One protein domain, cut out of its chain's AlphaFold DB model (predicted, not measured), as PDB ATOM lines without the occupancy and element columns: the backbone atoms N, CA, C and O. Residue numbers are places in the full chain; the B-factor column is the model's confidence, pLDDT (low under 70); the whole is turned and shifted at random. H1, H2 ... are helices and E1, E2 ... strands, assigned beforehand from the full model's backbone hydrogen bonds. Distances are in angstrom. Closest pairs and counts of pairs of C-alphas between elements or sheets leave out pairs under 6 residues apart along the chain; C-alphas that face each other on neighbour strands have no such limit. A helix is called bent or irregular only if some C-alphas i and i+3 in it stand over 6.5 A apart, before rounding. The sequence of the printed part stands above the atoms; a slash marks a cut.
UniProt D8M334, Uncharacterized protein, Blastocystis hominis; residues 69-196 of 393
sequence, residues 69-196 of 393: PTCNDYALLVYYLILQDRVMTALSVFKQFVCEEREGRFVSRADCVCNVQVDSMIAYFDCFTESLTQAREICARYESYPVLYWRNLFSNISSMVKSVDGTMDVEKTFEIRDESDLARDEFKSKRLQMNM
ATOM      1  N   PRO A  69      -8.825   3.720 -29.719       82.38
ATOM      2  CA  PRO A  69     -10.085   3.686 -28.983       82.38
ATOM      3  C   PRO A  69     -10.637   2.262 -28.871       82.38
ATOM      4  O   PRO A  69     -10.637   1.508 -29.845       82.38
ATOM      5  N   THR A  70     -11.107   1.903 -27.681       83.88
ATOM      6  CA  THR A  70     -11.783   0.627 -27.402       83.88
ATOM      7  C   THR A  70     -13.302   0.806 -27.369       83.88
ATOM      8  O   THR A  70     -13.797   1.931 -27.309       83.88
ATOM      9  N   CYS A  71     -14.059  -0.296 -27.359       83.12
ATOM     10  CA  CYS A  71     -15.522  -0.266 -27.242       83.12
ATOM     11  C   CYS A  71     -15.999   0.549 -26.021       83.12
ATOM     12  O   CYS A  71     -16.911   1.366 -26.128       83.12
ATOM     13  N   ASN A  72     -15.323   0.402 -24.876       82.62
ATOM     14  CA  ASN A  72     -15.638   1.147 -23.652       82.62
ATOM     15  C   ASN A  72     -15.374   2.656 -23.802       82.62
ATOM     16  O   ASN A  72     -16.125   3.475 -23.273       82.62
ATOM     17  N   ASP A  73     -14.333   3.032 -24.551       84.19
ATOM     18  CA  ASP A  73     -14.034   4.437 -24.821       84.19
ATOM     19  C   ASP A  73     -15.128   5.062 -25.713       84.19
ATOM     20  O   ASP A  73     -15.566   6.185 -25.470       84.19
ATOM     21  N   TYR A  74     -15.645   4.317 -26.698       85.44
ATOM     22  CA  TYR A  74     -16.791   4.760 -27.498       85.44
ATOM     23  C   TYR A  74     -18.088   4.837 -26.685       85.44
ATOM     24  O   TYR A  74     -18.844   5.788 -26.868       85.44
ATOM     25  N   ALA A  75     -18.329   3.918 -25.746       85.44
ATOM     26  CA  ALA A  75     -19.467   4.018 -24.829       85.44
ATOM     27  C   ALA A  75     -19.389   5.299 -23.977       85.44
ATOM     28  O   ALA A  75     -20.374   6.023 -23.830       85.44
ATOM     29  N   LEU A  76     -18.197   5.652 -23.491       86.50
ATOM     30  CA  LEU A  76     -17.989   6.907 -22.768       86.50
ATOM     31  C   LEU A  76     -18.180   8.143 -23.667       86.50
ATOM     32  O   LEU A  76     -18.719   9.157 -23.220       86.50
ATOM     33  N   LEU A  77     -17.793   8.065 -24.944       87.38
ATOM     34  CA  LEU A  77     -18.075   9.117 -25.923       87.38
ATOM     35  C   LEU A  77     -19.585   9.299 -26.134       87.38
ATOM     36  O   LEU A  77     -20.058  10.434 -26.135       87.38
ATOM     37  N   VAL A  78     -20.340   8.204 -26.266       87.50
ATOM     38  CA  VAL A  78     -21.808   8.227 -26.382       87.50
ATOM     39  C   VAL A  78     -22.425   8.924 -25.172       87.50
ATOM     40  O   VAL A  78     -23.233   9.832 -25.345       87.50
ATOM     41  N   TYR A  79     -21.974   8.598 -23.960       87.00
ATOM     42  CA  TYR A  79     -22.416   9.277 -22.742       87.00
ATOM     43  C   TYR A  79     -22.179  10.799 -22.786       87.00
ATOM     44  O   TYR A  79     -23.095  11.579 -22.520       87.00
ATOM     45  N   TYR A  80     -20.985  11.256 -23.181       86.88
ATOM     46  CA  TYR A  80     -20.715  12.696 -23.300       86.88
ATOM     47  C   TYR A  80     -21.521  13.384 -24.406       86.88
ATOM     48  O   TYR A  80     -21.793  14.579 -24.293       86.88
ATOM     49  N   LEU A  81     -21.878  12.669 -25.477       86.50
ATOM     50  CA  LEU A  81     -22.741  13.193 -26.536       86.50
ATOM     51  C   LEU A  81     -24.193  13.323 -26.062       86.50
ATOM     52  O   LEU A  81     -24.821  14.337 -26.365       86.50
ATOM     53  N   ILE A  82     -24.690  12.364 -25.272       86.06
ATOM     54  CA  ILE A  82     -26.007  12.443 -24.618       86.06
ATOM     55  C   ILE A  82     -26.056  13.653 -23.678       86.06
ATOM     56  O   ILE A  82     -26.984  14.446 -23.761       86.06
ATOM     57  N   LEU A  83     -25.016  13.878 -22.864       83.19
ATOM     58  CA  LEU A  83     -24.924  15.067 -21.999       83.19
ATOM     59  C   LEU A  83     -24.899  16.402 -22.759       83.19
ATOM     60  O   LEU A  83     -25.108  17.449 -22.155       83.19
ATOM     61  N   GLN A  84     -24.594  16.394 -24.057       82.19
ATOM     62  CA  GLN A  84     -24.609  17.575 -24.927       82.19
ATOM     63  C   GLN A  84     -25.901  17.675 -25.758       82.19
ATOM     64  O   GLN A  84     -25.929  18.440 -26.721       82.19
ATOM     65  N   ASP A  85     -26.916  16.860 -25.451       81.69
ATOM     66  CA  ASP A  85     -28.165  16.698 -26.210       81.69
ATOM     67  C   ASP A  85     -27.968  16.305 -27.686       81.69
ATOM     68  O   ASP A  85     -28.853  16.465 -28.525       81.69
ATOM     69  N   ARG A  86     -26.816  15.718 -28.041       83.69
ATOM     70  CA  ARG A  86     -26.519  15.268 -29.412       83.69
ATOM     71  C   ARG A  86     -27.003  13.844 -29.655       83.69
ATOM     72  O   ARG A  86     -26.223  12.987 -30.071       83.69
ATOM     73  N   VAL A  87     -28.287  13.597 -29.408       85.44
ATOM     74  CA  VAL A  87     -28.891  12.252 -29.405       85.44
ATOM     75  C   VAL A  87     -28.646  11.507 -30.721       85.44
ATOM     76  O   VAL A  87     -28.187  10.370 -30.704       85.44
ATOM     77  N   MET A  88     -28.830  12.166 -31.870       85.38
ATOM     78  CA  MET A  88     -28.644  11.529 -33.184       85.38
ATOM     79  C   MET A  88     -27.190  11.124 -33.460       85.38
ATOM     80  O   MET A  88     -26.927  10.048 -33.993       85.38
ATOM     81  N   THR A  89     -26.227  11.970 -33.084       86.00
ATOM     82  CA  THR A  89     -24.797  11.641 -33.214       86.00
ATOM     83  C   THR A  89     -24.380  10.581 -32.198       86.00
ATOM     84  O   THR A  89     -23.559   9.722 -32.501       86.00
ATOM     85  N   ALA A  90     -24.946  10.621 -30.992       87.56
ATOM     86  CA  ALA A  90     -24.721   9.599 -29.982       87.56
ATOM     87  C   ALA A  90     -25.208   8.232 -30.485       87.56
ATOM     88  O   ALA A  90     -24.464   7.259 -30.402       87.56
ATOM     89  N   LEU A  91     -26.397   8.180 -31.090       86.50
ATOM     90  CA  LEU A  91     -26.977   6.965 -31.655       86.50
ATOM     91  C   LEU A  91     -26.127   6.390 -32.797       86.50
ATOM     92  O   LEU A  91     -25.904   5.182 -32.839       86.50
ATOM     93  N   SER A  92     -25.615   7.226 -33.707       87.31
ATOM     94  CA  SER A  92     -24.777   6.735 -34.811       87.31
ATOM     95  C   SER A  92     -23.469   6.114 -34.313       87.31
ATOM     96  O   SER A  92     -23.108   5.016 -34.737       87.31
ATOM     97  N   VAL A  93     -22.796   6.763 -33.356       86.69
ATOM     98  CA  VAL A  93     -21.590   6.225 -32.706       86.69
ATOM     99  C   VAL A  93     -21.914   4.940 -31.940       86.69
ATOM    100  O   VAL A  93     -21.156   3.971 -32.010       86.69
ATOM    101  N   PHE A  94     -23.052   4.905 -31.247       86.50
ATOM    102  CA  PHE A  94     -23.504   3.750 -30.479       86.50
ATOM    103  C   PHE A  94     -23.722   2.516 -31.367       86.50
ATOM    104  O   PHE A  94     -23.159   1.455 -31.087       86.50
ATOM    105  N   LYS A  95     -24.441   2.671 -32.487       85.88
ATOM    106  CA  LYS A  95     -24.654   1.601 -33.477       85.88
ATOM    107  C   LYS A  95     -23.356   1.123 -34.126       85.88
ATOM    108  O   LYS A  95     -23.206  -0.058 -34.416       85.88
ATOM    109  N   GLN A  96     -22.420   2.035 -34.384       85.06
ATOM    110  CA  GLN A  96     -21.206   1.704 -35.125       85.06
ATOM    111  C   GLN A  96     -20.148   1.001 -34.265       85.06
ATOM    112  O   GLN A  96     -19.440   0.122 -34.766       85.06
ATOM    113  N   PHE A  97     -20.015   1.389 -32.994       82.69
ATOM    114  CA  PHE A  97     -18.857   1.008 -32.180       82.69
ATOM    115  C   PHE A  97     -19.187   0.275 -30.879       82.69
ATOM    116  O   PHE A  97     -18.301  -0.401 -30.363       82.69
ATOM    117  N   VAL A  98     -20.409   0.400 -30.352       80.06
ATOM    118  CA  VAL A  98     -20.764  -0.102 -29.010       80.06
ATOM    119  C   VAL A  98     -21.697  -1.309 -29.075       80.06
ATOM    120  O   VAL A  98     -21.518  -2.262 -28.318       80.06
ATOM    121  N   CYS A  99     -22.647  -1.303 -30.012       82.75
ATOM    122  CA  CYS A  99     -23.603  -2.391 -30.190       82.75
ATOM    123  C   CYS A  99     -23.497  -3.062 -31.563       82.75
ATOM    124  O   CYS A  99     -22.877  -2.561 -32.503       82.75
ATOM    125  N   GLU A 100     -24.111  -4.233 -31.657       79.00
ATOM    126  CA  GLU A 100     -24.488  -4.894 -32.900       79.00
ATOM    127  C   GLU A 100     -26.012  -4.909 -32.998       79.00
ATOM    128  O   GLU A 100     -26.704  -5.101 -31.998       79.00
ATOM    129  N   GLU A 101     -26.532  -4.701 -34.202       77.19
ATOM    130  CA  GLU A 101     -27.959  -4.836 -34.473       77.19
ATOM    131  C   GLU A 101     -28.224  -6.286 -34.900       77.19
ATOM    132  O   GLU A 101     -27.740  -6.730 -35.942       77.19
ATOM    133  N   ARG A 102     -28.943  -7.047 -34.069       75.00
ATOM    134  CA  ARG A 102     -29.355  -8.429 -34.358       75.00
ATOM    135  C   ARG A 102     -30.870  -8.498 -34.314       75.00
ATOM    136  O   ARG A 102     -31.457  -8.165 -33.292       75.00
ATOM    137  N   GLU A 103     -31.489  -8.893 -35.426       67.88
ATOM    138  CA  GLU A 103     -32.953  -9.035 -35.533       67.88
ATOM    139  C   GLU A 103     -33.719  -7.760 -35.110       67.88
ATOM    140  O   GLU A 103     -34.758  -7.823 -34.459       67.88
ATOM    141  N   GLY A 104     -33.179  -6.579 -35.442       67.50
ATOM    142  CA  GLY A 104     -33.767  -5.283 -35.073       67.50
ATOM    143  C   GLY A 104     -33.573  -4.881 -33.604       67.50
ATOM    144  O   GLY A 104     -34.142  -3.882 -33.167       67.50
ATOM    145  N   ARG A 105     -32.768  -5.627 -32.834       74.25
ATOM    146  CA  ARG A 105     -32.443  -5.336 -31.432       74.25
ATOM    147  C   ARG A 105     -30.989  -4.917 -31.249       74.25
ATOM    148  O   ARG A 105     -30.105  -5.428 -31.940       74.25
ATOM    149  N   PHE A 106     -30.729  -4.014 -30.302       78.19
ATOM    150  CA  PHE A 106     -29.361  -3.638 -29.946       78.19
ATOM    151  C   PHE A 106     -28.803  -4.631 -28.935       78.19
ATOM    152  O   PHE A 106     -29.385  -4.858 -27.878       78.19
ATOM    153  N   VAL A 107     -27.654  -5.217 -29.259       78.00
ATOM    154  CA  VAL A 107     -26.937  -6.135 -28.373       78.00
ATOM    155  C   VAL A 107     -25.540  -5.583 -28.125       78.00
ATOM    156  O   VAL A 107     -24.846  -5.186 -29.064       78.00
ATOM    157  N   SER A 108     -25.122  -5.560 -26.858       77.94
ATOM    158  CA  SER A 108     -23.764  -5.167 -26.469       77.94
ATOM    159  C   SER A 108     -22.722  -6.034 -27.184       77.94
ATOM    160  O   SER A 108     -22.862  -7.261 -27.243       77.94
ATOM    161  N   ARG A 109     -21.664  -5.417 -27.718       76.31
ATOM    162  CA  ARG A 109     -20.536  -6.169 -28.284       76.31
ATOM    163  C   ARG A 109     -19.798  -6.946 -27.196       76.31
ATOM    164  O   ARG A 109     -19.626  -6.453 -26.085       76.31
ATOM    165  N   ALA A 110     -19.279  -8.121 -27.554       69.50
ATOM    166  CA  ALA A 110     -18.534  -8.993 -26.638       69.50
ATOM    167  C   ALA A 110     -17.303  -8.311 -26.004       69.50
ATOM    168  O   ALA A 110     -16.907  -8.655 -24.894       69.50
ATOM    169  N   ASP A 111     -16.734  -7.313 -26.685       73.38
ATOM    170  CA  ASP A 111     -15.571  -6.548 -26.223       73.38
ATOM    171  C   ASP A 111     -15.920  -5.456 -25.190       73.38
ATOM    172  O   ASP A 111     -15.025  -4.765 -24.688       73.38
ATOM    173  N   CYS A 112     -17.206  -5.243 -24.883       71.88
ATOM    174  CA  CYS A 112     -17.643  -4.246 -23.912       71.88
ATOM    175  C   CYS A 112     -17.782  -4.850 -22.512       71.88
ATOM    176  O   CYS A 112     -18.498  -5.822 -22.298       71.88
ATOM    177  N   VAL A 113     -17.124  -4.232 -21.530       76.06
ATOM    178  CA  VAL A 113     -17.112  -4.706 -20.130       76.06
ATOM    179  C   VAL A 113     -18.183  -3.985 -19.286       76.06
ATOM    180  O   VAL A 113     -18.417  -4.317 -18.127       76.06
ATOM    181  N   CYS A 114     -18.872  -2.996 -19.864       76.31
ATOM    182  CA  CYS A 114     -19.793  -2.087 -19.175       76.31
ATOM    183  C   CYS A 114     -21.272  -2.421 -19.445       76.31
ATOM    184  O   CYS A 114     -22.025  -1.570 -19.917       76.31
ATOM    185  N   ASN A 115     -21.694  -3.653 -19.146       81.12
ATOM    186  CA  ASN A 115     -23.030  -4.158 -19.503       81.12
ATOM    187  C   ASN A 115     -24.180  -3.296 -18.959       81.12
ATOM    188  O   ASN A 115     -25.092  -2.964 -19.704       81.12
ATOM    189  N   VAL A 116     -24.118  -2.871 -17.692       84.25
ATOM    190  CA  VAL A 116     -25.189  -2.057 -17.079       84.25
ATOM    191  C   VAL A 116     -25.296  -0.684 -17.749       84.25
ATOM    192  O   VAL A 116     -26.392  -0.187 -17.991       84.25
ATOM    193  N   GLN A 117     -24.157  -0.068 -18.080       84.94
ATOM    194  CA  GLN A 117     -24.116   1.225 -18.756       84.94
ATOM    195  C   GLN A 117     -24.635   1.111 -20.190       84.94
ATOM    196  O   GLN A 117     -25.416   1.961 -20.613       84.94
ATOM    197  N   VAL A 118     -24.243   0.065 -20.922       84.44
ATOM    198  CA  VAL A 118     -24.749  -0.189 -22.277       84.44
ATOM    199  C   VAL A 118     -26.253  -0.443 -22.240       84.44
ATOM    200  O   VAL A 118     -26.975   0.219 -22.976       84.44
ATOM    201  N   ASP A 119     -26.746  -1.277 -21.324       85.56
ATOM    202  CA  ASP A 119     -28.180  -1.540 -21.162       85.56
ATOM    203  C   ASP A 119     -28.962  -0.261 -20.816       85.56
ATOM    204  O   ASP A 119     -30.046  -0.029 -21.350       85.56
ATOM    205  N   SER A 120     -28.392   0.637 -20.005       85.81
ATOM    206  CA  SER A 120     -29.002   1.949 -19.749       85.81
ATOM    207  C   SER A 120     -29.065   2.839 -21.000       85.81
ATOM    208  O   SER A 120     -30.050   3.547 -21.195       85.81
ATOM    209  N   MET A 121     -28.051   2.780 -21.873       86.12
ATOM    210  CA  MET A 121     -28.040   3.512 -23.144       86.12
ATOM    211  C   MET A 121     -29.032   2.914 -24.140       86.12
ATOM    212  O   MET A 121     -29.709   3.672 -24.826       86.12
ATOM    213  N   ILE A 122     -29.158   1.582 -24.195       86.31
ATOM    214  CA  ILE A 122     -30.166   0.904 -25.021       86.31
ATOM    215  C   ILE A 122     -31.559   1.348 -24.582       86.31
ATOM    216  O   ILE A 122     -32.324   1.822 -25.415       86.31
ATOM    217  N   ALA A 123     -31.861   1.277 -23.282       85.12
ATOM    218  CA  ALA A 123     -33.148   1.718 -22.752       85.12
ATOM    219  C   ALA A 123     -33.417   3.205 -23.054       85.12
ATOM    220  O   ALA A 123     -34.528   3.561 -23.426       85.12
ATOM    221  N   TYR A 124     -32.397   4.067 -22.956       85.00
ATOM    222  CA  TYR A 124     -32.512   5.481 -23.319       85.00
ATOM    223  C   TYR A 124     -32.806   5.692 -24.810       85.00
ATOM    224  O   TYR A 124     -33.679   6.486 -25.140       85.00
ATOM    225  N   PHE A 125     -32.095   5.010 -25.711       84.50
ATOM    226  CA  PHE A 125     -32.312   5.158 -27.153       84.50
ATOM    227  C   PHE A 125     -33.633   4.549 -27.616       84.50
ATOM    228  O   PHE A 125     -34.247   5.086 -28.536       84.50
ATOM    229  N   ASP A 126     -34.094   3.483 -26.963       84.19
ATOM    230  CA  ASP A 126     -35.399   2.884 -27.234       84.19
ATOM    231  C   ASP A 126     -36.546   3.838 -26.863       84.19
ATOM    232  O   ASP A 126     -37.556   3.856 -27.547       84.19
ATOM    233  N   CYS A 127     -36.365   4.743 -25.889       80.50
ATOM    234  CA  CYS A 127     -37.341   5.809 -25.610       80.50
ATOM    235  C   CYS A 127     -37.537   6.814 -26.763       80.50
ATOM    236  O   CYS A 127     -38.470   7.612 -26.709       80.50
ATOM    237  N   PHE A 128     -36.665   6.818 -27.776       79.56
ATOM    238  CA  PHE A 128     -36.828   7.623 -28.993       79.56
ATOM    239  C   PHE A 128     -37.395   6.812 -30.166       79.56
ATOM    240  O   PHE A 128     -37.504   7.344 -31.271       79.56
ATOM    241  N   THR A 129     -37.729   5.535 -29.953       73.56
ATOM    242  CA  THR A 129     -38.405   4.680 -30.933       73.56
ATOM    243  C   THR A 129     -39.873   4.488 -30.536       73.56
ATOM    244  O   THR A 129     -40.241   4.607 -29.370       73.56
ATOM    245  N   GLU A 130     -40.740   4.204 -31.510       66.88
ATOM    246  CA  GLU A 130     -42.172   3.965 -31.258       66.88
ATOM    247  C   GLU A 130     -42.417   2.639 -30.509       66.88
ATOM    248  O   GLU A 130     -43.407   2.474 -29.800       66.88
ATOM    249  N   SER A 131     -41.499   1.678 -30.641       67.88
ATOM    250  CA  SER A 131     -41.610   0.341 -30.064       67.88
ATOM    251  C   SER A 131     -40.733   0.215 -28.815       67.88
ATOM    252  O   SER A 131     -39.649  -0.356 -28.902       67.88
ATOM    253  N   LEU A 132     -41.219   0.688 -27.657       78.50
ATOM    254  CA  LEU A 132     -40.565   0.664 -26.324       78.50
ATOM    255  C   LEU A 132     -40.284  -0.759 -25.760       78.50
ATOM    256  O   LEU A 132     -40.453  -1.042 -24.575       78.50
ATOM    257  N   THR A 133     -39.940  -1.718 -26.610       79.88
ATOM    258  CA  THR A 133     -39.850  -3.151 -26.314       79.88
ATOM    259  C   THR A 133     -38.592  -3.503 -25.528       79.88
ATOM    260  O   THR A 133     -38.678  -4.225 -24.534       79.88
ATOM    261  N   GLN A 134     -37.436  -2.957 -25.910       80.81
ATOM    262  CA  GLN A 134     -36.168  -3.224 -25.229       80.81
ATOM    263  C   GLN A 134     -36.099  -2.475 -23.902       80.81
ATOM    264  O   GLN A 134     -35.634  -3.038 -22.911       80.81
ATOM    265  N   ALA A 135     -36.628  -1.251 -23.838       82.38
ATOM    266  CA  ALA A 135     -36.733  -0.504 -22.590       82.38
ATOM    267  C   ALA A 135     -37.503  -1.301 -21.521       82.38
ATOM    268  O   ALA A 135     -37.036  -1.382 -20.382       82.38
ATOM    269  N   ARG A 136     -38.622  -1.953 -21.882       82.00
ATOM    270  CA  ARG A 136     -39.406  -2.806 -20.963       82.00
ATOM    271  C   ARG A 136     -38.603  -4.003 -20.455       82.00
ATOM    272  O   ARG A 136     -38.507  -4.200 -19.244       82.00
ATOM    273  N   GLU A 137     -38.005  -4.776 -21.364       85.06
ATOM    274  CA  GLU A 137     -37.214  -5.965 -21.011       85.06
ATOM    275  C   GLU A 137     -36.029  -5.602 -20.099       85.06
ATOM    276  O   GLU A 137     -35.748  -6.287 -19.115       85.06
ATOM    277  N   ILE A 138     -35.344  -4.493 -20.389       84.81
ATOM    278  CA  ILE A 138     -34.211  -4.019 -19.592       84.81
ATOM    279  C   ILE A 138     -34.675  -3.557 -18.208       84.81
ATOM    280  O   ILE A 138     -34.083  -3.971 -17.211       84.81
ATOM    281  N   CYS A 139     -35.738  -2.755 -18.120       84.38
ATOM    282  CA  CYS A 139     -36.245  -2.285 -16.831       84.38
ATOM    283  C   CYS A 139     -36.673  -3.449 -15.924       84.38
ATOM    284  O   CYS A 139     -36.343  -3.431 -14.740       84.38
ATOM    285  N   ALA A 140     -37.310  -4.487 -16.478       83.88
ATOM    286  CA  ALA A 140     -37.683  -5.690 -15.729       83.88
ATOM    287  C   ALA A 140     -36.458  -6.454 -15.189       83.88
ATOM    288  O   ALA A 140     -36.459  -6.916 -14.050       83.88
ATOM    289  N   ARG A 141     -35.368  -6.550 -15.967       85.88
ATOM    290  CA  ARG A 141     -34.128  -7.219 -15.520       85.88
ATOM    291  C   ARG A 141     -33.433  -6.497 -14.361       85.88
ATOM    292  O   ARG A 141     -32.771  -7.148 -13.556       85.88
ATOM    293  N   TYR A 142     -33.557  -5.172 -14.282       83.75
ATOM    294  CA  TYR A 142     -32.846  -4.344 -13.299       83.75
ATOM    295  C   TYR A 142     -33.706  -3.870 -12.116       83.75
ATOM    296  O   TYR A 142     -33.214  -3.120 -11.270       83.75
ATOM    297  N   GLU A 143     -34.946  -4.347 -11.994       78.31
ATOM    298  CA  GLU A 143     -35.884  -3.950 -10.935       78.31
ATOM    299  C   GLU A 143     -35.347  -4.234  -9.519       78.31
ATOM    300  O   GLU A 143     -35.404  -3.382  -8.632       78.31
ATOM    301  N   SER A 144     -34.720  -5.395  -9.312       81.31
ATOM    302  CA  SER A 144     -34.133  -5.792  -8.023       81.31
ATOM    303  C   SER A 144     -32.618  -5.556  -7.931       81.31
ATOM    304  O   SER A 144     -31.952  -6.133  -7.069       81.31
ATOM    305  N   TYR A 145     -32.033  -4.728  -8.807       82.88
ATOM    306  CA  TYR A 145     -30.576  -4.558  -8.878       82.88
ATOM    307  C   TYR A 145     -30.007  -3.954  -7.578       82.88
ATOM    308  O   TYR A 145     -30.577  -2.986  -7.071       82.88
ATOM    309  N   PRO A 146     -28.905  -4.476  -7.001       80.25
ATOM    310  CA  PRO A 146     -28.436  -4.095  -5.661       80.25
ATOM    311  C   PRO A 146     -27.958  -2.642  -5.540       80.25
ATOM    312  O   PRO A 146     -27.956  -2.090  -4.444       80.25
ATOM    313  N   VAL A 147     -27.565  -2.003  -6.647       83.19
ATOM    314  CA  VAL A 147     -27.121  -0.604  -6.636       83.19
ATOM    315  C   VAL A 147     -28.323   0.321  -6.805       83.19
ATOM    316  O   VAL A 147     -28.900   0.395  -7.893       83.19
ATOM    317  N   LEU A 148     -28.646   1.068  -5.744       78.88
ATOM    318  CA  LEU A 148     -29.785   1.995  -5.683       78.88
ATOM    319  C   LEU A 148     -29.823   2.971  -6.861       78.88
ATOM    320  O   LEU A 148     -30.866   3.152  -7.477       78.88
ATOM    321  N   TYR A 149     -28.671   3.530  -7.238       76.69
ATOM    322  CA  TYR A 149     -28.588   4.476  -8.348       76.69
ATOM    323  C   TYR A 149     -29.164   3.926  -9.664       76.69
ATOM    324  O   TYR A 149     -29.977   4.582 -10.319       76.69
ATOM    325  N   TRP A 150     -28.747   2.719 -10.052       81.19
ATOM    326  CA  TRP A 150     -29.206   2.095 -11.292       81.19
ATOM    327  C   TRP A 150     -30.667   1.679 -11.187       81.19
ATOM    328  O   TRP A 150     -31.425   1.901 -12.126       81.19
ATOM    329  N   ARG A 151     -31.081   1.169 -10.023       81.38
ATOM    330  CA  ARG A 151     -32.481   0.833  -9.753       81.38
ATOM    331  C   ARG A 151     -33.396   2.046  -9.942       81.38
ATOM    332  O   ARG A 151     -34.372   1.954 -10.678       81.38
ATOM    333  N   ASN A 152     -33.034   3.197  -9.375       78.81
ATOM    334  CA  ASN A 152     -33.797   4.440  -9.520       78.81
ATOM    335  C   ASN A 152     -33.826   4.916 -10.981       78.81
ATOM    336  O   ASN A 152     -34.856   5.377 -11.466       78.81
ATOM    337  N   LEU A 153     -32.712   4.796 -11.716       80.62
ATOM    338  CA  LEU A 153     -32.657   5.163 -13.135       80.62
ATOM    339  C   LEU A 153     -33.623   4.312 -13.974       80.62
ATOM    340  O   LEU A 153     -34.414   4.878 -14.729       80.62
ATOM    341  N   PHE A 154     -33.598   2.987 -13.816       83.38
ATOM    342  CA  PHE A 154     -34.491   2.080 -14.546       83.38
ATOM    343  C   PHE A 154     -35.951   2.192 -14.089       83.38
ATOM    344  O   PHE A 154     -36.842   2.158 -14.933       83.38
ATOM    345  N   SER A 155     -36.212   2.437 -12.799       82.44
ATOM    346  CA  SER A 155     -37.558   2.756 -12.288       82.44
ATOM    347  C   SER A 155     -38.150   3.981 -13.004       82.44
ATOM    348  O   SER A 155     -39.301   3.969 -13.441       82.44
ATOM    349  N   ASN A 156     -37.336   5.012 -13.260       77.19
ATOM    350  CA  ASN A 156     -37.790   6.208 -13.977       77.19
ATOM    351  C   ASN A 156     -38.134   5.922 -15.437       77.19
ATOM    352  O   ASN A 156     -39.156   6.400 -15.926       77.19
ATOM    353  N   ILE A 157     -37.290   5.157 -16.133       81.44
ATOM    354  CA  ILE A 157     -37.571   4.746 -17.512       81.44
ATOM    355  C   ILE A 157     -38.853   3.906 -17.543       81.44
ATOM    356  O   ILE A 157     -39.734   4.186 -18.349       81.44
ATOM    357  N   SER A 158     -39.024   2.975 -16.601       82.19
ATOM    358  CA  SER A 158     -40.249   2.180 -16.449       82.19
ATOM    359  C   SER A 158     -41.490   3.059 -16.260       82.19
ATOM    360  O   SER A 158     -42.492   2.860 -16.941       82.19
ATOM    361  N   SER A 159     -41.417   4.097 -15.415       78.19
ATOM    362  CA  SER A 159     -42.529   5.042 -15.237       78.19
ATOM    363  C   SER A 159     -42.872   5.817 -16.518       78.19
ATOM    364  O   SER A 159     -44.049   6.007 -16.812       78.19
ATOM    365  N   MET A 160     -41.869   6.203 -17.321       75.19
ATOM    366  CA  MET A 160     -42.097   6.836 -18.625       75.19
ATOM    367  C   MET A 160     -42.761   5.871 -19.609       75.19
ATOM    368  O   MET A 160     -43.720   6.250 -20.271       75.19
ATOM    369  N   VAL A 161     -42.323   4.614 -19.663       80.12
ATOM    370  CA  VAL A 161     -42.950   3.607 -20.529       80.12
ATOM    371  C   VAL A 161     -44.410   3.359 -20.127       80.12
ATOM    372  O   VAL A 161     -45.288   3.400 -20.982       80.12
ATOM    373  N   LYS A 162     -44.700   3.216 -18.825       76.19
ATOM    374  CA  LYS A 162     -46.078   3.074 -18.315       76.19
ATOM    375  C   LYS A 162     -46.966   4.280 -18.643       76.19
ATOM    376  O   LYS A 162     -48.165   4.104 -18.828       76.19
ATOM    377  N   SER A 163     -46.392   5.487 -18.705       68.88
ATOM    378  CA  SER A 163     -47.125   6.701 -19.097       68.88
ATOM    379  C   SER A 163     -47.560   6.683 -20.558       68.88
ATOM    380  O   SER A 163     -48.676   7.090 -20.859       68.88
ATOM    381  N   VAL A 164     -46.716   6.150 -21.446       71.69
ATOM    382  CA  VAL A 164     -47.038   5.999 -22.872       71.69
ATOM    383  C   VAL A 164     -48.087   4.908 -23.085       71.69
ATOM    384  O   VAL A 164     -48.975   5.067 -23.913       71.69
ATOM    385  N   ASP A 165     -48.032   3.831 -22.297       65.12
ATOM    386  CA  ASP A 165     -48.985   2.717 -22.376       65.12
ATOM    387  C   ASP A 165     -50.363   3.043 -21.754       65.12
ATOM    388  O   ASP A 165     -51.277   2.222 -21.811       65.12
ATOM    389  N   GLY A 166     -50.531   4.218 -21.131       59.84
ATOM    390  CA  GLY A 166     -51.776   4.630 -20.468       59.84
ATOM    391  C   GLY A 166     -52.092   3.873 -19.168       59.84
ATOM    392  O   GLY A 166     -53.112   4.131 -18.535       59.84
ATOM    393  N   THR A 167     -51.218   2.966 -18.720       49.47
ATOM    394  CA  THR A 167     -51.397   2.116 -17.528       49.47
ATOM    395  C   THR A 167     -50.773   2.722 -16.268       49.47
ATOM    396  O   THR A 167     -50.218   2.007 -15.429       49.47
ATOM    397  N   MET A 168     -50.763   4.049 -16.144       44.47
ATOM    398  CA  MET A 168     -50.261   4.701 -14.935       44.47
ATOM    399  C   MET A 168     -51.249   4.530 -13.777       44.47
ATOM    400  O   MET A 168     -52.066   5.407 -13.513       44.47
ATOM    401  N   ASP A 169     -51.108   3.440 -13.027       41.72
ATOM    402  CA  ASP A 169     -51.573   3.405 -11.644       41.72
ATOM    403  C   ASP A 169     -50.630   4.265 -10.799       41.72
ATOM    404  O   ASP A 169     -49.420   4.025 -10.716       41.72
ATOM    405  N   VAL A 170     -51.183   5.319 -10.197       43.00
ATOM    406  CA  VAL A 170     -50.467   6.238  -9.304       43.00
ATOM    407  C   VAL A 170     -50.237   5.538  -7.963       43.00
ATOM    408  O   VAL A 170     -50.842   5.874  -6.945       43.00
ATOM    409  N   GLU A 171     -49.351   4.549  -7.937       36.56
ATOM    410  CA  GLU A 171     -48.846   4.024  -6.677       36.56
ATOM    411  C   GLU A 171     -47.796   4.990  -6.124       36.56
ATOM    412  O   GLU A 171     -46.686   5.131  -6.636       36.56
ATOM    413  N   LYS A 172     -48.166   5.688  -5.044       38.16
ATOM    414  CA  LYS A 172     -47.229   6.425  -4.193       38.16
ATOM    415  C   LYS A 172     -46.390   5.425  -3.399       38.16
ATOM    416  O   LYS A 172     -46.613   5.229  -2.206       38.16
ATOM    417  N   THR A 173     -45.419   4.788  -4.037       34.19
ATOM    418  CA  THR A 173     -44.381   4.070  -3.303       34.19
ATOM    419  C   THR A 173     -43.440   5.089  -2.663       34.19
ATOM    420  O   THR A 173     -42.789   5.896  -3.322       34.19
ATOM    421  N   PHE A 174     -43.414   5.089  -1.330       34.88
ATOM    422  CA  PHE A 174     -42.419   5.801  -0.536       34.88
ATOM    423  C   PHE A 174     -41.047   5.155  -0.783       34.88
ATOM    424  O   PHE A 174     -40.676   4.197  -0.108       34.88
ATOM    425  N   GLU A 175     -40.302   5.646  -1.773       44.88
ATOM    426  CA  GLU A 175     -38.929   5.200  -2.019       44.88
ATOM    427  C   GLU A 175     -37.953   5.810  -0.990       44.88
ATOM    428  O   GLU A 175     -38.117   6.936  -0.505       44.88
ATOM    429  N   ILE A 176     -36.939   5.022  -0.620       46.97
ATOM    430  CA  ILE A 176     -35.872   5.392   0.319       46.97
ATOM    431  C   ILE A 176     -35.015   6.497  -0.314       46.97
ATOM    432  O   ILE A 176     -34.564   6.371  -1.449       46.97
ATOM    433  N   ARG A 177     -34.809   7.582   0.439       47.97
ATOM    434  CA  ARG A 177     -34.292   8.871  -0.044       47.97
ATOM    435  C   ARG A 177     -32.762   8.901  -0.106       47.97
ATOM    436  O   ARG A 177     -32.108   8.642   0.900       47.97
ATOM    437  N   ASP A 178     -32.222   9.304  -1.252       48.00
ATOM    438  CA  ASP A 178     -30.842   9.774  -1.408       48.00
ATOM    439  C   ASP A 178     -30.883  11.306  -1.573       48.00
ATOM    440  O   ASP A 178     -31.578  11.820  -2.450       48.00
ATOM    441  N   GLU A 179     -30.177  12.057  -0.719       48.44
ATOM    442  CA  GLU A 179     -30.163  13.533  -0.742       48.44
ATOM    443  C   GLU A 179     -29.653  14.110  -2.079       48.44
ATOM    444  O   GLU A 179     -29.905  15.274  -2.394       48.44
ATOM    445  N   SER A 180     -28.967  13.302  -2.896       54.00
ATOM    446  CA  SER A 180     -28.454  13.705  -4.209       54.00
ATOM    447  C   SER A 180     -29.488  13.706  -5.353       54.00
ATOM    448  O   SER A 180     -29.183  14.227  -6.429       54.00
ATOM    449  N   ASP A 181     -30.713  13.201  -5.137       53.62
ATOM    450  CA  ASP A 181     -31.753  13.035  -6.177       53.62
ATOM    451  C   ASP A 181     -32.841  14.146  -6.197       53.62
ATOM    452  O   ASP A 181     -33.728  14.130  -7.052       53.62
ATOM    453  N   LEU A 182     -32.748  15.181  -5.345       54.72
ATOM    454  CA  LEU A 182     -33.778  16.234  -5.186       54.72
ATOM    455  C   LEU A 182     -34.224  16.914  -6.498       54.72
ATOM    456  O   LEU A 182     -35.415  17.117  -6.734       54.72
ATOM    457  N   ALA A 183     -33.282  17.242  -7.390       58.09
ATOM    458  CA  ALA A 183     -33.602  17.876  -8.673       58.09
ATOM    459  C   ALA A 183     -34.403  16.949  -9.608       58.09
ATOM    460  O   ALA A 183     -35.164  17.415 -10.451       58.09
ATOM    461  N   ARG A 184     -34.235  15.629  -9.475       58.94
ATOM    462  CA  ARG A 184     -34.913  14.611 -10.285       58.94
ATOM    463  C   ARG A 184     -36.359  14.410  -9.837       58.94
ATOM    464  O   ARG A 184     -37.240  14.244 -10.682       58.94
ATOM    465  N   ASP A 185     -36.593  14.490  -8.533       60.56
ATOM    466  CA  ASP A 185     -37.925  14.413  -7.931       60.56
ATOM    467  C   ASP A 185     -38.781  15.636  -8.279       60.56
ATOM    468  O   ASP A 185     -39.983  15.502  -8.533       60.56
ATOM    469  N   GLU A 186     -38.169  16.816  -8.415       61.38
ATOM    470  CA  GLU A 186     -38.846  17.987  -8.983       61.38
ATOM    471  C   GLU A 186     -39.337  17.749 -10.419       61.38
ATOM    472  O   GLU A 186     -40.442  18.155 -10.765       61.38
ATOM    473  N   PHE A 187     -38.553  17.090 -11.278       62.12
ATOM    474  CA  PHE A 187     -39.000  16.804 -12.646       62.12
ATOM    475  C   PHE A 187     -40.147  15.791 -12.682       62.12
ATOM    476  O   PHE A 187     -41.080  15.965 -13.463       62.12
ATOM    477  N   LYS A 188     -40.109  14.751 -11.840       64.06
ATOM    478  CA  LYS A 188     -41.208  13.776 -11.728       64.06
ATOM    479  C   LYS A 188     -42.498  14.432 -11.243       64.06
ATOM    480  O   LYS A 188     -43.547  14.242 -11.852       64.06
ATOM    481  N   SER A 189     -42.413  15.221 -10.172       65.00
ATOM    482  CA  SER A 189     -43.564  15.936  -9.611       65.00
ATOM    483  C   SER A 189     -44.150  16.948 -10.598       65.00
ATOM    484  O   SER A 189     -45.362  16.955 -10.789       65.00
ATOM    485  N   LYS A 190     -43.312  17.715 -11.312       68.19
ATOM    486  CA  LYS A 190     -43.764  18.643 -12.365       68.19
ATOM    487  C   LYS A 190     -44.447  17.930 -13.538       68.19
ATOM    488  O   LYS A 190     -45.427  18.443 -14.059       68.19
ATOM    489  N   ARG A 191     -43.977  16.743 -13.944       64.75
ATOM    490  CA  ARG A 191     -44.634  15.940 -14.997       64.75
ATOM    491  C   ARG A 191     -46.003  15.421 -14.565       64.75
ATOM    492  O   ARG A 191     -46.947  15.486 -15.338       64.75
ATOM    493  N   LEU A 192     -46.114  14.937 -13.328       66.44
ATOM    494  CA  LEU A 192     -47.402  14.522 -12.766       66.44
ATOM    495  C   LEU A 192     -48.381  15.697 -12.678       66.44
ATOM    496  O   LEU A 192     -49.566  15.518 -12.933       66.44
ATOM    497  N   GLN A 193     -47.882  16.890 -12.348       67.19
ATOM    498  CA  GLN A 193     -48.684  18.108 -12.329       67.19
ATOM    499  C   GLN A 193     -49.152  18.506 -13.737       67.19
ATOM    500  O   GLN A 193     -50.340  18.733 -13.918       67.19
ATOM    501  N   MET A 194     -48.271  18.453 -14.743       66.88
ATOM    502  CA  MET A 194     -48.624  18.736 -16.141       66.88
ATOM    503  C   MET A 194     -49.764  17.847 -16.659       66.88
ATOM    504  O   MET A 194     -50.648  18.344 -17.344       66.88
ATOM    505  N   ASN A 195     -49.789  16.556 -16.312       65.81
ATOM    506  CA  ASN A 195     -50.870  15.655 -16.740       65.81
ATOM    507  C   ASN A 195     -52.242  16.020 -16.145       65.81
ATOM    508  O   ASN A 195     -53.263  15.565 -16.658       65.81
ATOM    509  N   MET A 196     -52.262  16.802 -15.063       66.94
ATOM    510  CA  MET A 196     -53.475  17.301 -14.414       66.94
ATOM    511  C   MET A 196     -53.818  18.735 -14.828       66.94
ATOM    512  O   MET A 196     -54.952  19.167 -14.614       66.94
TER     513      MET A 196
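Overview. This is residues 69 to 196 of the 393 residues of an uncharacterized protein of Blastocystis hominis (UniProt D8M334). A core of three helices running up and down, H3, H4 and H5, has a helical hairpin of H1 and H2 beyond H3 at one end of the long axis and a looser last helix, H6, beyond H5 at the other. A small hairpin of two strands, E1 and E2, follows H2 and packs on H3 through E2. The printed part has 128 residues with six named helices and two named strands, in the order H1 H2 E1 E2 H3 H4 H5 H6; the class is mostly helix, and the sheet E1 - E2 is antiparallel. It is compact, with a radius of gyration of the C-alphas of 15.5 A and spans of 44 by 31 by 28 A.

Arrangement. Start at the hairpin of E1, residues 99 to 102, and E2, residues 105 to 108, where N 100 and O 107 are within hydrogen-bond range at 2.9 A. From E2 look to H3, residues 115 to 126: the closest C-alphas, of Ser 108 and Val 118, are 6.6 A apart. H3 and H4, residues 133 to 142, touch as a helical hairpin, closest at the C-alphas of Ala 123 and Ala 135, 4.2 A. H4 and H5, residues 148 to 164, form another, closest at the C-alphas of Cys 139 and Phe 154, 5.2 A. In both hairpins the helices run opposite ways at a shallow tilt of 33 degrees, only just short of steep. H3 and H5 only just touch, with 3 pairs of C-alphas within 8 A. H1, residues 71 to 82, and H2, residues 87 to 98, touch as a helical hairpin at a shallow tilt of 5 degrees, closest at the C-alphas of Val 78 and Ala 90, 4.8 A. H2 is close to H3 but not clearly touching, at a steep tilt of 42 degrees; the closest C-alphas, of Leu 91 and Phe 125, are 7.2 A apart. H1 to H5 form an up-and-down bundle, each helix running against the one before. H6, residues 179 to 194, touches no helix but is near H5. Every O i to N i+4 pair is within hydrogen-bond range in H1, H2, H3, H4 and H5, and 9 of 12 are in H6.

Along the chain. Find C-alpha 71 at (-15.522, -0.266, -27.242), where H1 begins. H5 is the longest helix by residues and runs 24.7 A from C-alpha 148 at (-29.785, 1.995, -5.683). H6 runs 24.6 A to C-alpha 194 at (-48.624, 18.736, -16.141) and is irregular: C-alphas 180 and 183 are 8.0 A apart.

Size, cuts and confidence. The two C-alphas farthest apart, of Pro 69 and Met 196, lie 47.8 A from each other. The printed part has no cut. The link from H5 to H6, residues 165 to 178, is long. The mean pLDDT of the printed part is 74.5, and residues 165 to 196 are among those under 70.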